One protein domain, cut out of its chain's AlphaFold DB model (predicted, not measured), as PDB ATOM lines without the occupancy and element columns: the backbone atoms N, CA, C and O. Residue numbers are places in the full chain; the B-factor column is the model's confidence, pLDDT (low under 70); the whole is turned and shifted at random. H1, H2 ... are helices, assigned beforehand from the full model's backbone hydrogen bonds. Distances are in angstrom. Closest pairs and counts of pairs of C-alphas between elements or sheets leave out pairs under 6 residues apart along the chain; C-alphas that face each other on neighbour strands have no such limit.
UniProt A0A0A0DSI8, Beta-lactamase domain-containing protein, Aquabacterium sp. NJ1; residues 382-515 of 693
ATOM      1  N   LEU A 382     143.391 171.760 143.206       98.50
ATOM      2  CA  LEU A 382     144.176 172.291 142.096       98.50
ATOM      3  C   LEU A 382     145.432 172.992 142.626       98.50
ATOM      4  O   LEU A 382     146.536 172.682 142.189       98.50
ATOM      5  N   VAL A 383     145.289 173.849 143.640       98.56
ATOM      6  CA  VAL A 383     146.424 174.535 144.286       98.56
ATOM      7  C   VAL A 383     147.441 173.534 144.850       98.56
ATOM      8  O   VAL A 383     148.643 173.658 144.612       98.56
ATOM      9  N   THR A 384     146.961 172.496 145.540       98.81
ATOM     10  CA  THR A 384     147.798 171.403 146.057       98.81
ATOM     11  C   THR A 384     148.522 170.666 144.936       98.81
ATOM     12  O   THR A 384     149.703 170.359 145.070       98.81
ATOM     13  N   THR A 385     147.835 170.409 143.822       98.81
ATOM     14  CA  THR A 385     148.420 169.740 142.654       98.81
ATOM     15  C   THR A 385     149.543 170.564 142.052       98.81
ATOM     16  O   THR A 385     150.624 170.031 141.825       98.81
ATOM     17  N   ILE A 386     149.318 171.861 141.839       98.75
ATOM     18  CA  ILE A 386     150.323 172.768 141.276       98.75
ATOM     19  C   ILE A 386     151.579 172.772 142.159       98.75
ATOM     20  O   ILE A 386     152.691 172.601 141.654       98.75
ATOM     21  N   ALA A 387     151.404 172.895 143.479       98.69
ATOM     22  CA  ALA A 387     152.511 172.849 144.429       98.69
ATOM     23  C   ALA A 387     153.251 171.502 144.395       98.69
ATOM     24  O   ALA A 387     154.479 171.481 144.359       98.69
ATOM     25  N   ALA A 388     152.516 170.384 144.375       98.69
ATOM     26  CA  ALA A 388     153.087 169.041 144.336       98.69
ATOM     27  C   ALA A 388     153.893 168.796 143.054       98.69
ATOM     28  O   ALA A 388     155.035 168.350 143.126       98.69
ATOM     29  N   VAL A 389     153.331 169.131 141.888       98.50
ATOM     30  CA  VAL A 389     153.985 168.962 140.583       98.50
ATOM     31  C   VAL A 389     155.270 169.778 140.514       98.50
ATOM     32  O   VAL A 389     156.310 169.239 140.137       98.50
ATOM     33  N   ARG A 390     155.230 171.050 140.935       97.94
ATOM     34  CA  ARG A 390     156.429 171.894 140.972       97.94
ATOM     35  C   ARG A 390     157.485 171.332 141.923       97.94
ATOM     36  O   ARG A 390     158.647 171.219 141.545       97.94
ATOM     37  N   LEU A 391     157.093 170.994 143.152       98.00
ATOM     38  CA  LEU A 391     158.025 170.519 144.172       98.00
ATOM     39  C   LEU A 391     158.686 169.196 143.762       98.00
ATOM     40  O   LEU A 391     159.885 169.025 143.950       98.00
ATOM     41  N   ILE A 392     157.927 168.271 143.175       97.69
ATOM     42  CA  ILE A 392     158.458 166.990 142.696       97.69
ATOM     43  C   ILE A 392     159.422 167.202 141.521       97.69
ATOM     44  O   ILE A 392     160.481 166.579 141.502       97.69
ATOM     45  N   ASP A 393     159.124 168.111 140.585       96.06
ATOM     46  CA  ASP A 393     160.059 168.451 139.499       96.06
ATOM     47  C   ASP A 393     161.366 169.061 140.039       96.06
ATOM     48  O   ASP A 393     162.451 168.665 139.615       96.06
ATOM     49  N   GLN A 394     161.299 169.921 141.063       95.62
ATOM     50  CA  GLN A 394     162.491 170.439 141.756       95.62
ATOM     51  C   GLN A 394     163.321 169.341 142.442       95.62
ATOM     52  O   GLN A 394     164.515 169.521 142.679       95.62
ATOM     53  N   LYS A 395     162.702 168.204 142.774       95.81
ATOM     54  CA  LYS A 395     163.343 167.052 143.419       95.81
ATOM     55  C   LYS A 395     163.713 165.942 142.436       95.81
ATOM     56  O   LYS A 395     164.107 164.871 142.896       95.81
ATOM     57  N   ALA A 396     163.667 166.184 141.123       91.75
ATOM     58  CA  ALA A 396     163.907 165.170 140.089       91.75
ATOM     59  C   ALA A 396     165.219 164.378 140.270       91.75
ATOM     60  O   ALA A 396     165.245 163.182 140.001       91.75
ATOM     61  N   ALA A 397     166.284 165.000 140.793       93.12
ATOM     62  CA  ALA A 397     167.552 164.314 141.075       93.12
ATOM     63  C   ALA A 397     167.433 163.228 142.166       93.12
ATOM     64  O   ALA A 397     168.077 162.189 142.080       93.12
ATOM     65  N   SER A 398     166.598 163.459 143.183       92.75
ATOM     66  CA  SER A 398     166.326 162.522 144.285       92.75
ATOM     67  C   SER A 398     165.039 161.707 144.095       92.75
ATOM     68  O   SER A 398     164.767 160.794 144.867       92.75
ATOM     69  N   MET A 399     164.231 162.050 143.089       95.19
ATOM     70  CA  MET A 399     162.950 161.422 142.754       95.19
ATOM     71  C   MET A 399     162.885 161.157 141.243       95.19
ATOM     72  O   MET A 399     162.126 161.823 140.536       95.19
ATOM     73  N   PRO A 400     163.666 160.195 140.718       92.44
ATOM     74  CA  PRO A 400     163.775 159.968 139.276       92.44
ATOM     75  C   PRO A 400     162.461 159.498 138.629       92.44
ATOM     76  O   PRO A 400     162.244 159.742 137.447       92.44
ATOM     77  N   LEU A 401     161.561 158.871 139.398       96.62
ATOM     78  CA  LEU A 401     160.217 158.496 138.933       96.62
ATOM     79  C   LEU A 401     159.228 159.675 138.949       96.62
ATOM     80  O   LEU A 401     158.093 159.535 138.498       96.62
ATOM     81  N   GLY A 402     159.623 160.838 139.477       96.50
ATOM     82  CA  GLY A 402     158.791 162.036 139.530       96.50
ATOM     83  C   GLY A 402     157.423 161.770 140.161       96.50
ATOM     84  O   GLY A 402     157.326 161.251 141.274       96.50
ATOM     85  N   LEU A 403     156.354 162.109 139.438       98.00
ATOM     86  CA  LEU A 403     154.968 161.906 139.878       98.00
ATOM     87  C   LEU A 403     154.579 160.425 140.017       98.00
ATOM     88  O   LEU A 403     153.629 160.108 140.727       98.00
ATOM     89  N   ASP A 404     155.312 159.516 139.380       98.38
ATOM     90  CA  ASP A 404     155.085 158.072 139.464       98.38
ATOM     91  C   ASP A 404     155.828 157.429 140.647       98.38
ATOM     92  O   ASP A 404     155.781 156.217 140.843       98.38
ATOM     93  N   THR A 405     156.472 158.243 141.492       98.56
ATOM     94  CA  THR A 405     157.085 157.779 142.739       98.56
ATOM     95  C   THR A 405     156.012 157.272 143.718       98.56
ATOM     96  O   THR A 405     155.055 158.005 143.998       98.56
ATOM     97  N   PRO A 406     156.161 156.057 144.284       98.38
ATOM     98  CA  PRO A 406     155.304 155.563 145.359       98.38
ATOM     99  C   PRO A 406     155.381 156.413 146.633       98.38
ATOM    100  O   PRO A 406     156.454 156.864 147.033       98.38
ATOM    101  N   ILE A 407     154.256 156.577 147.327       98.12
ATOM    102  CA  ILE A 407     154.176 157.425 148.526       98.12
ATOM    103  C   ILE A 407     154.770 156.783 149.782       98.12
ATOM    104  O   ILE A 407     154.985 157.484 150.767       98.12
ATOM    105  N   GLY A 408     155.031 155.471 149.779       97.12
ATOM    106  CA  GLY A 408     155.400 154.715 150.980       97.12
ATOM    107  C   GLY A 408     156.587 155.289 151.762       97.12
ATOM    108  O   GLY A 408     156.532 155.334 152.986       97.12
ATOM    109  N   ALA A 409     157.622 155.781 151.071       95.06
ATOM    110  CA  ALA A 409     158.806 156.384 151.698       95.06
ATOM    111  C   ALA A 409     158.562 157.796 152.272       95.06
ATOM    112  O   ALA A 409     159.402 158.324 152.997       95.06
ATOM    113  N   TYR A 410     157.422 158.408 151.946       97.12
ATOM    114  CA  TYR A 410     157.039 159.762 152.354       97.12
ATOM    115  C   TYR A 410     155.930 159.766 153.412       97.12
ATOM    116  O   TYR A 410     155.487 160.834 153.834       97.12
ATOM    117  N   LEU A 411     155.475 158.591 153.853       97.00
ATOM    118  CA  LEU A 411     154.581 158.460 154.998       97.00
ATOM    119  C   LEU A 411     155.393 158.526 156.308       97.00
ATOM    120  O   LEU A 411     156.567 158.151 156.309       97.00
ATOM    121  N   PRO A 412     154.809 159.014 157.421       95.50
ATOM    122  CA  PRO A 412     155.508 159.081 158.703       95.50
ATOM    123  C   PRO A 412     156.015 157.707 159.146       95.50
ATOM    124  O   PRO A 412     155.326 156.700 158.976       95.50
ATOM    125  N   SER A 413     157.219 157.656 159.717       91.81
ATOM    126  CA  SER A 413     157.889 156.380 160.017       91.81
ATOM    127  C   SER A 413     157.192 155.570 161.116       91.81
ATOM    128  O   SER A 413     157.321 154.349 161.158       91.81
ATOM    129  N   ASP A 414     156.412 156.233 161.974       92.44
ATOM    130  CA  ASP A 414     155.596 155.622 163.028       92.44
ATOM    131  C   ASP A 414     154.245 155.078 162.524       92.44
ATOM    132  O   ASP A 414     153.455 154.535 163.304       92.44
ATOM    133  N   TRP A 415     153.925 155.241 161.238       95.38
ATOM    134  CA  TRP A 415     152.726 154.648 160.660       95.38
ATOM    135  C   TRP A 415     152.995 153.168 160.388       95.38
ATOM    136  O   TRP A 415     153.724 152.802 159.469       95.38
ATOM    137  N   ALA A 416     152.384 152.295 161.191       91.31
ATOM    138  CA  ALA A 416     152.444 150.847 161.008       91.31
ATOM    139  C   ALA A 416     151.632 150.427 159.767       91.31
ATOM    140  O   ALA A 416     150.482 150.004 159.862       91.31
ATOM    141  N   LEU A 417     152.218 150.602 158.582       90.56
ATOM    142  CA  LEU A 417     151.556 150.367 157.300       90.56
ATOM    143  C   LEU A 417     151.321 148.872 157.050       90.56
ATOM    144  O   LEU A 417     152.264 148.129 156.760       90.56
ATOM    145  N   GLN A 418     150.051 148.468 157.081       87.50
ATOM    146  CA  GLN A 418     149.628 147.076 156.896       87.50
ATOM    147  C   GLN A 418     149.501 146.671 155.418       87.50
ATOM    148  O   GLN A 418     149.701 145.508 155.077       87.50
ATOM    149  N   SER A 419     149.196 147.614 154.520       93.25
ATOM    150  CA  SER A 419     148.947 147.325 153.102       93.25
ATOM    151  C   SER A 419     150.149 147.637 152.201       93.25
ATOM    152  O   SER A 419     150.641 148.767 152.156       93.25
ATOM    153  N   LYS A 420     150.579 146.647 151.402       94.75
ATOM    154  CA  LYS A 420     151.538 146.855 150.298       94.75
ATOM    155  C   LYS A 420     150.944 147.729 149.191       94.75
ATOM    156  O   LYS A 420     151.674 148.506 148.585       94.75
ATOM    157  N   TYR A 421     149.637 147.627 148.952       96.94
ATOM    158  CA  TYR A 421     148.955 148.444 147.953       96.94
ATOM    159  C   TYR A 421     149.054 149.930 148.312       96.94
ATOM    160  O   TYR A 421     149.516 150.710 147.491       96.94
ATOM    161  N   ILE A 422     148.743 150.303 149.563       97.19
ATOM    162  CA  ILE A 422     148.820 151.705 150.012       97.19
ATOM    163  C   ILE A 422     150.234 152.280 149.841       97.19
ATOM    164  O   ILE A 422     150.384 153.396 149.351       97.19
ATOM    165  N   LYS A 423     151.279 151.509 150.180       96.19
ATOM    166  CA  LYS A 423     152.686 151.920 149.987       96.19
ATOM    167  C   LYS A 423     153.021 152.229 148.525       96.19
ATOM    168  O   LYS A 423     153.855 153.095 148.266       96.19
ATOM    169  N   ASN A 424     152.380 151.506 147.608       97.69
ATOM    170  CA  ASN A 424     152.639 151.552 146.176       97.69
ATOM    171  C   ASN A 424     151.766 152.557 145.417       97.69
ATOM    172  O   ASN A 424     151.996 152.746 144.224       97.69
ATOM    173  N   ILE A 425     150.801 153.207 146.077       98.56
ATOM    174  CA  ILE A 425     150.065 154.321 145.474       98.56
ATOM    175  C   ILE A 425     151.076 155.411 145.091       98.56
ATOM    176  O   ILE A 425     151.946 155.752 145.892       98.56
ATOM    177  N   THR A 426     150.977 155.959 143.883       98.75
ATOM    178  CA  THR A 426     151.868 157.024 143.399       98.75
ATOM    179  C   THR A 426     151.282 158.417 143.628       98.75
ATOM    180  O   THR A 426     150.068 158.584 143.782       98.75
ATOM    181  N   PHE A 427     152.127 159.454 143.604       98.75
ATOM    182  CA  PHE A 427     151.650 160.844 143.656       98.75
ATOM    183  C   PHE A 427     150.670 161.158 142.519       98.75
ATOM    184  O   PHE A 427     149.655 161.810 142.752       98.75
ATOM    185  N   ALA A 428     150.926 160.662 141.308       98.62
ATOM    186  CA  ALA A 428     150.028 160.835 140.175       98.62
ATOM    187  C   ALA A 428     148.663 160.176 140.393       98.62
ATOM    188  O   ALA A 428     147.642 160.768 140.052       98.62
ATOM    189  N   GLN A 429     148.627 158.976 140.978       98.69
ATOM    190  CA  GLN A 429     147.373 158.292 141.289       98.69
ATOM    191  C   GLN A 429     146.553 159.052 142.335       98.69
ATOM    192  O   GLN A 429     145.334 159.130 142.205       98.69
ATOM    193  N   LEU A 430     147.196 159.652 143.341       98.75
ATOM    194  CA  LEU A 430     146.512 160.529 144.290       98.75
ATOM    195  C   LEU A 430     145.971 161.788 143.588       98.75
ATOM    196  O   LEU A 430     144.770 162.045 143.603       98.75
ATOM    197  N   LEU A 431     146.841 162.550 142.917       98.69
ATOM    198  CA  LEU A 431     146.490 163.833 142.290       98.69
ATOM    199  C   LEU A 431     145.489 163.695 141.132       98.69
ATOM    200  O   LEU A 431     144.754 164.636 140.850       98.69
ATOM    201  N   GLY A 432     145.448 162.535 140.475       97.94
ATOM    202  CA  GLY A 432     144.502 162.212 139.407       97.94
ATOM    203  C   GLY A 432     143.240 161.479 139.869       97.94
ATOM    204  O   GLY A 432     142.491 161.014 139.015       97.94
ATOM    205  N   GLN A 433     143.009 161.321 141.182       97.62
ATOM    206  CA  GLN A 433     141.848 160.599 141.739       97.62
ATOM    207  C   GLN A 433     141.738 159.132 141.257       97.62
ATOM    208  O   GLN A 433     140.649 158.605 141.047       97.62
ATOM    209  N   ARG A 434     142.876 158.456 141.065       97.75
ATOM    210  CA  ARG A 434     143.009 157.095 140.495       97.75
ATOM    211  C   ARG A 434     143.766 156.133 141.419       97.75
ATOM    212  O   ARG A 434     144.373 155.163 140.979       97.75
ATOM    213  N   SER A 435     143.754 156.400 142.722       98.06
ATOM    214  CA  SER A 435     144.439 155.586 143.738       98.06
ATOM    215  C   SER A 435     143.716 154.286 144.096       98.06
ATOM    216  O   SER A 435     144.277 153.445 144.795       98.06
ATOM    217  N   GLY A 436     142.469 154.111 143.653       97.62
ATOM    218  CA  GLY A 436     141.587 153.034 144.109       97.62
ATOM    219  C   GLY A 436     140.911 153.318 145.452       97.62
ATOM    220  O   GLY A 436     140.156 152.481 145.939       97.62
ATOM    221  N   ILE A 437     141.125 154.495 146.053       98.06
ATOM    222  CA  ILE A 437     140.308 154.960 147.179       98.06
ATOM    223  C   ILE A 437     138.905 155.283 146.659       98.06
ATOM    224  O   ILE A 437     138.741 156.118 145.773       98.06
ATOM    225  N   LYS A 438     137.901 154.602 147.213       97.50
ATOM    226  CA  LYS A 438     136.489 154.715 146.833       97.50
ATOM    227  C   LYS A 438     135.636 155.445 147.867       97.50
ATOM    228  O   LYS A 438     134.497 155.792 147.576       97.50
ATOM    229  N   ASP A 439     136.184 155.689 149.054       96.38
ATOM    230  CA  ASP A 439     135.587 156.582 150.046       96.38
ATOM    231  C   ASP A 439     135.743 158.045 149.611       96.38
ATOM    232  O   ASP A 439     136.862 158.526 149.404       96.38
ATOM    233  N   TYR A 440     134.623 158.764 149.533       95.31
ATOM    234  CA  TYR A 440     134.594 160.195 149.238       95.31
ATOM    235  C   TYR A 440     135.421 161.011 150.245       95.31
ATOM    236  O   TYR A 440     136.027 162.021 149.886       95.31
ATOM    237  N   GLY A 441     135.466 160.596 151.514       91.81
ATOM    238  CA  GLY A 441     136.130 161.340 152.583       91.81
ATOM    239  C   GLY A 441     135.361 162.593 152.996       91.81
ATOM    240  O   GLY A 441     135.933 163.679 153.058       91.81
ATOM    241  N   ASN A 442     134.055 162.460 153.260       86.50
ATOM    242  CA  ASN A 442     133.210 163.548 153.783       86.50
ATOM    243  C   ASN A 442     133.180 163.571 155.326       86.50
ATOM    244  O   ASN A 442     132.128 163.682 155.959       86.50
ATOM    245  N   VAL A 443     134.350 163.374 155.930       89.12
ATOM    246  CA  VAL A 443     134.599 163.378 157.378       89.12
ATOM    247  C   VAL A 443     135.775 164.315 157.674       89.12
ATOM    248  O   VAL A 443     136.454 164.748 156.743       89.12
ATOM    249  N   SER A 444     136.037 164.635 158.948       87.00
ATOM    250  CA  SER A 444     137.267 165.360 159.313       87.00
ATOM    251  C   SER A 444     138.482 164.589 158.790       87.00
ATOM    252  O   SER A 444     138.643 163.417 159.110       87.00
ATOM    253  N   MET A 445     139.328 165.227 157.981       93.25
ATOM    254  CA  MET A 445     140.565 164.636 157.447       93.25
ATOM    255  C   MET A 445     141.791 165.204 158.156       93.25
ATOM    256  O   MET A 445     142.783 165.609 157.534       93.25
ATOM    257  N   ASP A 446     141.696 165.284 159.477       95.69
ATOM    258  CA  ASP A 446     142.825 165.609 160.334       95.69
ATOM    259  C   ASP A 446     143.889 164.499 160.303       95.69
ATOM    260  O   ASP A 446     143.738 163.444 159.682       95.69
ATOM    261  N   TYR A 447     145.020 164.757 160.954       96.81
ATOM    262  CA  TYR A 447     146.148 163.830 160.960       96.81
ATOM    263  C   TYR A 447     145.796 162.448 161.535       96.81
ATOM    264  O   TYR A 447     146.290 161.441 161.030       96.81
ATOM    265  N   ALA A 448     144.940 162.379 162.559       96.12
ATOM    266  CA  ALA A 448     144.572 161.117 163.193       96.12
ATOM    267  C   ALA A 448     143.696 160.269 162.263       96.12
ATOM    268  O   ALA A 448     143.955 159.073 162.095       96.12
ATOM    269  N   GLN A 449     142.718 160.889 161.595       96.50
ATOM    270  CA  GLN A 449     141.890 160.199 160.610       96.50
ATOM    271  C   GLN A 449     142.710 159.751 159.394       96.50
ATOM    272  O   GLN A 449     142.542 158.625 158.926       96.50
ATOM    273  N   LEU A 450     143.636 160.583 158.903       97.38
ATOM    274  CA  LEU A 450     144.545 160.186 157.823       97.38
ATOM    275  C   LEU A 450     145.432 159.011 158.243       97.38
ATOM    276  O   LEU A 450     145.526 158.039 157.498       97.38
ATOM    277  N   LYS A 451     146.019 159.047 159.447       97.19
ATOM    278  CA  LYS A 451     146.804 157.926 159.981       97.19
ATOM    279  C   LYS A 451     145.971 156.649 159.983       97.19
ATOM    280  O   LYS A 451     146.395 155.665 159.390       97.19
ATOM    281  N   LYS A 452     144.766 156.687 160.560       96.12
ATOM    282  CA  LYS A 452     143.840 155.543 160.595       96.12
ATOM    283  C   LYS A 452     143.527 155.004 159.196       96.12
ATOM    284  O   LYS A 452     143.521 153.793 159.000       96.12
ATOM    285  N   PHE A 453     143.264 155.885 158.233       97.12
ATOM    286  CA  PHE A 453     142.926 155.482 156.872       97.12
ATOM    287  C   PHE A 453     144.115 154.844 156.142       97.12
ATOM    288  O   PHE A 453     143.964 153.806 155.509       97.12
ATOM    289  N   PHE A 454     145.302 155.440 156.208       97.50
ATOM    290  CA  PHE A 454     146.456 154.982 155.429       97.50
ATOM    291  C   PHE A 454     147.228 153.827 156.093       97.50
ATOM    292  O   PHE A 454     148.044 153.187 155.431       97.50
ATOM    293  N   THR A 455     146.967 153.506 157.365       97.00
ATOM    294  CA  THR A 455     147.526 152.312 158.027       97.00
ATOM    295  C   THR A 455     146.618 151.086 157.968       97.00
ATOM    296  O   THR A 455     147.045 150.011 158.389       97.00
ATOM    297  N   GLN A 456     145.397 151.209 157.440       94.69
ATOM    298  CA  GLN A 456     144.450 150.096 157.368       94.69
ATOM    299  C   GLN A 456     144.946 148.952 156.464       94.69
ATOM    300  O   GLN A 456     145.728 149.150 155.526       94.69
ATOM    301  N   SER A 457     144.446 147.743 156.712       94.19
ATOM    302  CA  SER A 457     144.572 146.634 155.771       94.19
ATOM    303  C   SER A 457     143.666 146.854 154.554       94.19
ATOM    304  O   SER A 457     142.605 147.469 154.633       94.19
ATOM    305  N   THR A 458     144.089 146.351 153.398       94.69
ATOM    306  CA  THR A 458     143.280 146.373 152.172       94.69
ATOM    307  C   THR A 458     142.779 144.973 151.862       94.69
ATOM    308  O   THR A 458     143.537 144.011 151.983       94.69
ATOM    309  N   ASN A 459     141.536 144.861 151.404       94.31
ATOM    310  CA  ASN A 459     140.943 143.594 150.992       94.31
ATOM    311  C   ASN A 459     141.143 143.374 149.482       94.31
ATOM    312  O   ASN A 459     140.638 144.148 148.671       94.31
ATOM    313  N   ALA A 460     141.859 142.311 149.106       93.19
ATOM    314  CA  ALA A 460     142.116 141.963 147.705       93.19
ATOM    315  C   ALA A 460     140.854 141.538 146.934       93.19
ATOM    316  O   ALA A 460     140.838 141.596 145.710       93.19
ATOM    317  N   MET A 461     139.793 141.153 147.645       94.00
ATOM    318  CA  MET A 461     138.492 140.787 147.080       94.00
ATOM    319  C   MET A 461     137.489 141.948 147.124       94.00
ATOM    320  O   MET A 461     136.308 141.748 146.849       94.00
ATOM    321  N   ALA A 462     137.922 143.153 147.515       91.00
ATOM    322  CA  ALA A 462     137.044 144.315 147.545       91.00
ATOM    323  C   ALA A 462     136.492 144.620 146.146       91.00
ATOM    324  O   ALA A 462     137.229 144.651 145.162       91.00
ATOM    325  N   ASN A 463     135.193 144.894 146.090       94.19
ATOM    326  CA  ASN A 463     134.464 145.313 144.895       94.19
ATOM    327  C   ASN A 463     133.729 146.648 145.111       94.19
ATOM    328  O   ASN A 463     132.826 146.988 144.349       94.19
ATOM    329  N   THR A 464     134.102 147.397 146.155       95.38
ATOM    330  CA  THR A 464     133.525 148.706 146.469       95.38
ATOM    331  C   THR A 464     133.622 149.615 145.247       95.38
ATOM    332  O   THR A 464     134.696 149.770 144.659       95.38
ATOM    333  N   SER A 465     132.494 150.203 144.856       96.06
ATOM    334  CA  SER A 465     132.405 151.214 143.801       96.06
ATOM    335  C   SER A 465     132.628 152.616 144.371       96.06
ATOM    336  O   SER A 465     132.658 152.800 145.589       96.06
ATOM    337  N   CYS A 466     132.792 153.616 143.501       96.75
ATOM    338  CA  CYS A 466     132.965 155.001 143.932       96.75
ATOM    339  C   CYS A 466     131.763 155.488 144.755       96.75
ATOM    340  O   CYS A 466     130.624 155.417 144.292       96.75
ATOM    341  N   GLN A 467     132.013 155.965 145.974       96.38
ATOM    342  CA  GLN A 467     130.963 156.384 146.897       96.38
ATOM    343  C   GLN A 467     130.648 157.877 146.756       96.38
ATOM    344  O   GLN A 467     131.534 158.703 146.533       96.38
ATOM    345  N   GLY A 468     129.371 158.232 146.919       93.31
ATOM    346  CA  GLY A 468     128.921 159.625 146.940       93.31
ATOM    347  C   GLY A 468     129.193 160.324 148.277       93.31
ATOM    348  O   GLY A 468     129.452 159.686 149.296       93.31
ATOM    349  N   SER A 469     129.055 161.652 148.298       89.88
ATOM    350  CA  SER A 469     129.307 162.499 149.479       89.88
ATOM    351  C   SER A 469     128.416 162.200 150.694       89.88
ATOM    352  O   SER A 469     128.762 162.583 151.815       89.88
ATOM    353  N   GLY A 470     127.282 161.516 150.497       89.75
ATOM    354  CA  GLY A 470     126.384 161.072 151.569       89.75
ATOM    355  C   GLY A 470     126.878 159.845 152.345       89.75
ATOM    356  O   GLY A 470     126.382 159.580 153.439       89.75
ATOM    357  N   VAL A 471     127.860 159.105 151.820       92.81
ATOM    358  CA  VAL A 471     128.407 157.901 152.457       92.81
ATOM    359  C   VAL A 471     129.617 158.277 153.312       92.81
ATOM    360  O   VAL A 471     130.521 158.977 152.859       92.81
ATOM    361  N   LYS A 472     129.647 157.803 154.561       92.06
ATOM    362  CA  LYS A 472     130.738 158.062 155.513       92.06
ATOM    363  C   LYS A 472     131.367 156.748 155.955       92.06
ATOM    364  O   LYS A 472     130.654 155.878 156.442       92.06
ATOM    365  N   ASN A 473     132.694 156.644 155.848       90.62
ATOM    366  CA  ASN A 473     133.484 155.486 156.285       90.62
ATOM    367  C   ASN A 473     132.928 154.134 155.775       90.62
ATOM    368  O   ASN A 473     132.590 153.269 156.589       90.62
ATOM    369  N   PRO A 474     132.795 153.937 154.450       93.88
ATOM    370  CA  PRO A 474     132.319 152.679 153.887       93.88
ATOM    371  C   PRO A 474     133.262 151.519 154.240       93.88
ATOM    372  O   PRO A 474     134.472 151.699 154.405       93.88
ATOM    373  N   ALA A 475     132.716 150.305 154.306       93.25
ATOM    374  CA  ALA A 475     133.528 149.098 154.419       93.25
ATOM    375  C   ALA A 475     134.378 148.902 153.153       93.25
ATOM    376  O   ALA A 475     133.922 149.182 152.046       93.25
ATOM    377  N   ASN A 476     135.604 148.392 153.314       95.06
ATOM    378  CA  ASN A 476     136.577 148.242 152.224       95.06
ATOM    379  C   ASN A 476     136.708 149.533 151.385       95.06
ATOM    380  O   ASN A 476     136.427 149.521 150.183       95.06
ATOM    381  N   PRO A 477     137.118 150.662 151.995       96.19
ATOM    382  CA  PRO A 477     137.126 151.968 151.333       96.19
ATOM    383  C   PRO A 477     138.181 152.084 150.221       96.19
ATOM    384  O   PRO A 477     138.243 153.101 149.533       96.19
ATOM    385  N   VAL A 478     139.023 151.061 150.050       97.50
ATOM    386  CA  VAL A 478     140.014 150.935 148.983       97.50
ATOM    387  C   VAL A 478     139.688 149.694 148.158       97.50
ATOM    388  O   VAL A 478     139.679 148.582 148.686       97.50
ATOM    389  N   ASN A 479     139.469 149.887 146.861       97.12
ATOM    390  CA  ASN A 479     139.354 148.815 145.885       97.12
ATOM    391  C   ASN A 479     140.682 148.693 145.129       97.12
ATOM    392  O   ASN A 479     141.001 149.504 144.262       97.12
ATOM    393  N   VAL A 480     141.468 147.676 145.484       96.19
ATOM    394  CA  VAL A 480     142.813 147.466 144.925       96.19
ATOM    395  C   VAL A 480     142.802 146.995 143.468       96.19
ATOM    396  O   VAL A 480     143.830 147.068 142.801       96.19
ATOM    397  N   ASN A 481     141.648 146.528 142.981       95.62
ATOM    398  CA  ASN A 481     141.466 146.014 141.625       95.62
ATOM    399  C   ASN A 481     140.892 147.070 140.670       95.62
ATOM    400  O   ASN A 481     140.709 146.785 139.489       95.62
ATOM    401  N   ASP A 482     140.587 148.275 141.163       96.19
ATOM    402  CA  ASP A 482     139.936 149.318 140.378       96.19
ATOM    403  C   ASP A 482     140.547 150.708 140.618       96.19
ATOM    404  O   ASP A 482     140.180 151.444 141.539       96.19
ATOM    405  N   GLN A 483     141.436 151.096 139.704       95.50
ATOM    406  CA  GLN A 483     142.056 152.424 139.632       95.50
ATOM    407  C   GLN A 483     141.328 153.380 138.673       95.50
ATOM    408  O   GLN A 483     141.892 154.391 138.245       95.50
ATOM    409  N   SER A 484     140.070 153.084 138.322       95.75
ATOM    410  CA  SER A 484     139.213 154.064 137.655       95.75
ATOM    411  C   SER A 484     139.081 155.329 138.501       95.75
ATOM    412  O   SER A 484     139.240 155.306 139.730       95.75
ATOM    413  N   TRP A 485     138.812 156.442 137.818       96.31
ATOM    414  CA  TRP A 485     138.625 157.731 138.464       96.31
ATOM    415  C   TRP A 485     137.524 157.637 139.525       96.31
ATOM    416  O   TRP A 485     136.422 157.158 139.255       96.31
ATOM    417  N   CYS A 486     137.834 158.076 140.740       96.69
ATOM    418  CA  CYS A 486     136.868 158.212 141.812       96.69
ATOM    419  C   CYS A 486     137.250 159.373 142.715       96.69
ATOM    420  O   CYS A 486     138.342 159.409 143.285       96.69
ATOM    421  N   TYR A 487     136.323 160.311 142.864       96.94
ATOM    422  CA  TYR A 487     136.531 161.456 143.725       96.94
ATOM    423  C   TYR A 487     136.713 161.020 145.185       96.94
ATOM    424  O   TYR A 487     135.804 160.479 145.812       96.94
ATOM    425  N   SER A 488     137.874 161.338 145.752       97.50
ATOM    426  CA  SER A 488     138.156 161.195 147.174       97.50
ATOM    427  C   SER A 488     138.913 162.402 147.705       97.50
ATOM    428  O   SER A 488     139.907 162.861 147.136       97.50
ATOM    429  N   ASN A 489     138.478 162.924 148.844       97.81
ATOM    430  CA  ASN A 489     139.221 163.956 149.543       97.81
ATOM    431  C   ASN A 489     140.496 163.399 150.208       97.81
ATOM    432  O   ASN A 489     141.477 164.137 150.324       97.81
ATOM    433  N   TYR A 490     140.542 162.107 150.565       98.12
ATOM    434  CA  TYR A 490     141.738 161.474 151.142       98.12
ATOM    435  C   TYR A 490     142.952 161.579 150.217       98.12
ATOM    436  O   TYR A 490     144.064 161.809 150.695       98.12
ATOM    437  N   ASN A 491     142.724 161.500 148.900       98.38
ATOM    438  CA  ASN A 491     143.759 161.645 147.877       98.38
ATOM    439  C   ASN A 491     144.524 162.974 147.965       98.38
ATOM    440  O   ASN A 491     145.705 163.042 147.638       98.38
ATOM    441  N   PHE A 492     143.870 164.027 148.452       98.56
ATOM    442  CA  PHE A 492     144.456 165.362 148.543       98.56
ATOM    443  C   PHE A 492     144.818 165.760 149.969       98.56
ATOM    444  O   PHE A 492     145.836 166.414 150.177       98.56
ATOM    445  N   ALA A 493     144.034 165.348 150.965       98.25
ATOM    446  CA  ALA A 493     144.314 165.670 152.360       98.25
ATOM    447  C   ALA A 493     145.653 165.074 152.826       98.25
ATOM    448  O   ALA A 493     146.380 165.712 153.588       98.25
ATOM    449  N   ILE A 494     146.030 163.899 152.306       98.50
ATOM    450  CA  ILE A 494     147.319 163.269 152.609       98.50
ATOM    451  C   ILE A 494     148.527 164.088 152.128       98.50
ATOM    452  O   ILE A 494     149.600 163.992 152.718       98.50
ATOM    453  N   MET A 495     148.366 164.970 151.133       98.69
ATOM    454  CA  MET A 495     149.459 165.820 150.639       98.69
ATOM    455  C   MET A 495     150.001 166.771 151.712       98.69
ATOM    456  O   MET A 495     151.179 167.124 151.669       98.69
ATOM    457  N   ARG A 496     149.194 167.116 152.727       97.81
ATOM    458  CA  ARG A 496     149.648 167.873 153.906       97.81
ATOM    459  C   ARG A 496     150.746 167.144 154.687       97.81
ATOM    460  O   ARG A 496     151.574 167.785 155.323       97.81
ATOM    461  N   VAL A 497     150.763 165.815 154.622       98.25
ATOM    462  CA  VAL A 497     151.782 164.959 155.242       98.25
ATOM    463  C   VAL A 497     152.928 164.687 154.267       98.25
ATOM    464  O   VAL A 497     154.090 164.788 154.651       98.25
ATOM    465  N   LEU A 498     152.614 164.386 153.002       98.56
ATOM    466  CA  LEU A 498     153.612 163.949 152.019       98.56
ATOM    467  C   LEU A 498     154.516 165.088 151.526       98.56
ATOM    468  O   LEU A 498     155.724 164.896 151.410       98.56
ATOM    469  N   LEU A 499     153.971 166.273 151.227       98.62
ATOM    470  CA  LEU A 499     154.764 167.351 150.618       98.62
ATOM    471  C   LEU A 499     155.886 167.872 151.527       98.62
ATOM    472  O   LEU A 499     156.991 168.066 151.017       98.62
ATOM    473  N   PRO A 500     155.693 168.034 152.853       98.38
ATOM    474  CA  PRO A 500     156.810 168.342 153.742       98.38
ATOM    475  C   PRO A 500     157.953 167.319 153.677       98.38
ATOM    476  O   PRO A 500     159.125 167.697 153.684       98.38
ATOM    477  N   LYS A 501     157.630 166.028 153.535       97.31
ATOM    478  CA  LYS A 501     158.625 164.957 153.387       97.31
ATOM    479  C   LYS A 501     159.339 165.012 152.045       97.31
ATOM    480  O   LYS A 501     160.560 164.903 152.012       97.31
ATOM    481  N   VAL A 502     158.607 165.260 150.958       97.88
ATOM    482  CA  VAL A 502     159.191 165.493 149.624       97.88
ATOM    483  C   VAL A 502     160.154 166.684 149.650       97.88
ATOM    484  O   VAL A 502     161.239 166.625 149.074       97.88
ATOM    485  N   ALA A 503     159.802 167.759 150.361       97.81
ATOM    486  CA  ALA A 503     160.671 168.921 150.518       97.81
ATOM    487  C   ALA A 503     161.958 168.618 151.310       97.81
ATOM    488  O   ALA A 503     162.950 169.332 151.138       97.81
ATOM    489  N   GLY A 504     161.971 167.537 152.098       96.06
ATOM    490  CA  GLY A 504     163.096 167.112 152.931       96.06
ATOM    491  C   GLY A 504     163.039 167.649 154.361       96.06
ATOM    492  O   GLY A 504     164.063 167.663 155.040       96.06
ATOM    493  N   PHE A 505     161.876 168.109 154.835       96.81
ATOM    494  CA  PHE A 505     161.742 168.508 156.234       96.81
ATOM    495  C   PHE A 505     161.869 167.295 157.161       96.81
ATOM    496  O   PHE A 505     161.285 166.232 156.919       96.81
ATOM    497  N   ALA A 506     162.614 167.475 158.253       93.19
ATOM    498  CA  ALA A 506     162.727 166.477 159.305       93.19
ATOM    499  C   ALA A 506     161.351 166.174 159.919       93.19
ATOM    500  O   ALA A 506     160.489 167.051 160.022       93.19
ATOM    501  N   GLU A 507     161.142 164.921 160.329       91.44
ATOM    502  CA  GLU A 507     159.952 164.582 161.106       91.44
ATOM    503  C   GLU A 507     160.008 165.248 162.477       91.44
ATOM    504  O   GLU A 507     161.010 165.135 163.179       91.44
ATOM    505  N   ASP A 508     158.912 165.884 162.884       95.06
ATOM    506  CA  ASP A 508     158.746 166.315 164.268       95.06
ATOM    507  C   ASP A 508     158.636 165.076 165.164       95.06
ATOM    508  O   ASP A 508     157.659 164.330 165.078       95.06
ATOM    509  N   ALA A 509     159.636 164.822 166.006       92.88
ATOM    510  CA  ALA A 509     159.650 163.664 166.897       92.88
ATOM    511  C   ALA A 509     158.484 163.682 167.905       92.88
ATOM    512  O   ALA A 509     158.034 162.621 168.339       92.88
ATOM    513  N   ASN A 510     157.953 164.863 168.239       94.81
ATOM    514  CA  ASN A 510     156.823 164.993 169.141       94.81
ATOM    515  C   ASN A 510     155.502 164.783 168.384       94.81
ATOM    516  O   ASN A 510     155.026 165.643 167.642       94.81
ATOM    517  N   GLN A 511     154.869 163.630 168.613       92.50
ATOM    518  CA  GLN A 511     153.605 163.274 167.965       92.50
ATOM    519  C   GLN A 511     152.463 164.259 168.266       92.50
ATOM    520  O   GLN A 511     151.556 164.377 167.444       92.50
ATOM    521  N   ALA A 512     152.501 164.979 169.393       93.88
ATOM    522  CA  ALA A 512     151.461 165.942 169.753       93.88
ATOM    523  C   ALA A 512     151.529 167.227 168.909       93.88
ATOM    524  O   ALA A 512     150.494 167.760 168.517       93.88
ATOM    525  N   THR A 513     152.733 167.716 168.591       96.94
ATOM    526  CA  THR A 513     152.932 168.940 167.788       96.94
ATOM    527  C   THR A 513     153.034 168.659 166.293       96.94
ATOM    528  O   THR A 513     152.710 169.525 165.476       96.94
ATOM    529  N   ARG A 514     153.401 167.429 165.917       96.75
ATOM    530  CA  ARG A 514     153.598 166.999 164.528       96.75
ATOM    531  C   ARG A 514     152.464 167.377 163.564       96.75
ATOM    532  O   ARG A 514     152.795 167.856 162.477       96.75
ATOM    533  N   PRO A 515     151.161 167.212 163.886       97.19
ATOM    534  CA  PRO A 515     150.084 167.616 162.981       97.19
ATOM    535  C   PRO A 515     150.151 169.098 162.596       97.19
ATOM    536  O   PRO A 515     150.028 169.433 161.418       97.19
TER     537      PRO A 515
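This is residues 382 to 515 of the 693 residues of the protein "Beta-lactamase domain-containing protein" of Aquabacterium sp. NJ1 (UniProt A0A0A0DSI8). With little regular structure, this is a rounded body largely of loops: H1 and H7 run side by side toward one end, H4 and H6 sit near the middle, and the loop of residues 455 to 489 winds through the other end. The printed part has 134 residues, 48 of them in seven helices, H1 to H7, with no named strand: all helix. It is compact, radius of gyration of the C-alphas 14.4 A, spanning 38 by 31 by 27 A.

H1, residues 382 to 394, starts at C-alpha (144.176, 172.291, 142.096) and is 18.4 A long. H2 is 407 to 410, H3 420 to 424, H4 427 to 431, H5 447 to 454, H6 490 to 493. H7, 495 to 503, 11.6 A, ends at C-alpha (160.671, 168.921, 150.518).

H1 touches H7, C-alphas of Ala 388 and Leu 499 6.7 A apart, at a shallow tilt of 19 degrees, the same way. H2 touches H7, closest C-alphas Tyr 410 and Leu 498, 5.4 A, and H3, Gly 408 and Lys 423, 4.0 A. H4 touches H6, Leu 430 and Asn 491, 4.7 A. H5 is close to H6 but not clearly touching, Leu 450 and Tyr 490, 7.4 A. Every O i to N i+4 pair is within hydrogen-bond range in H1, H3, H4 and H5, 3 of 5 in H7; H2 and H6 are too short.

The farthest C-alphas, Ala 397 and Gly 470, are 42.6 A apart. The printed part has no cut; links H1 to H2, H4 to H5 and H5 to H6 are long. No printed residue is under 70 in pLDDT.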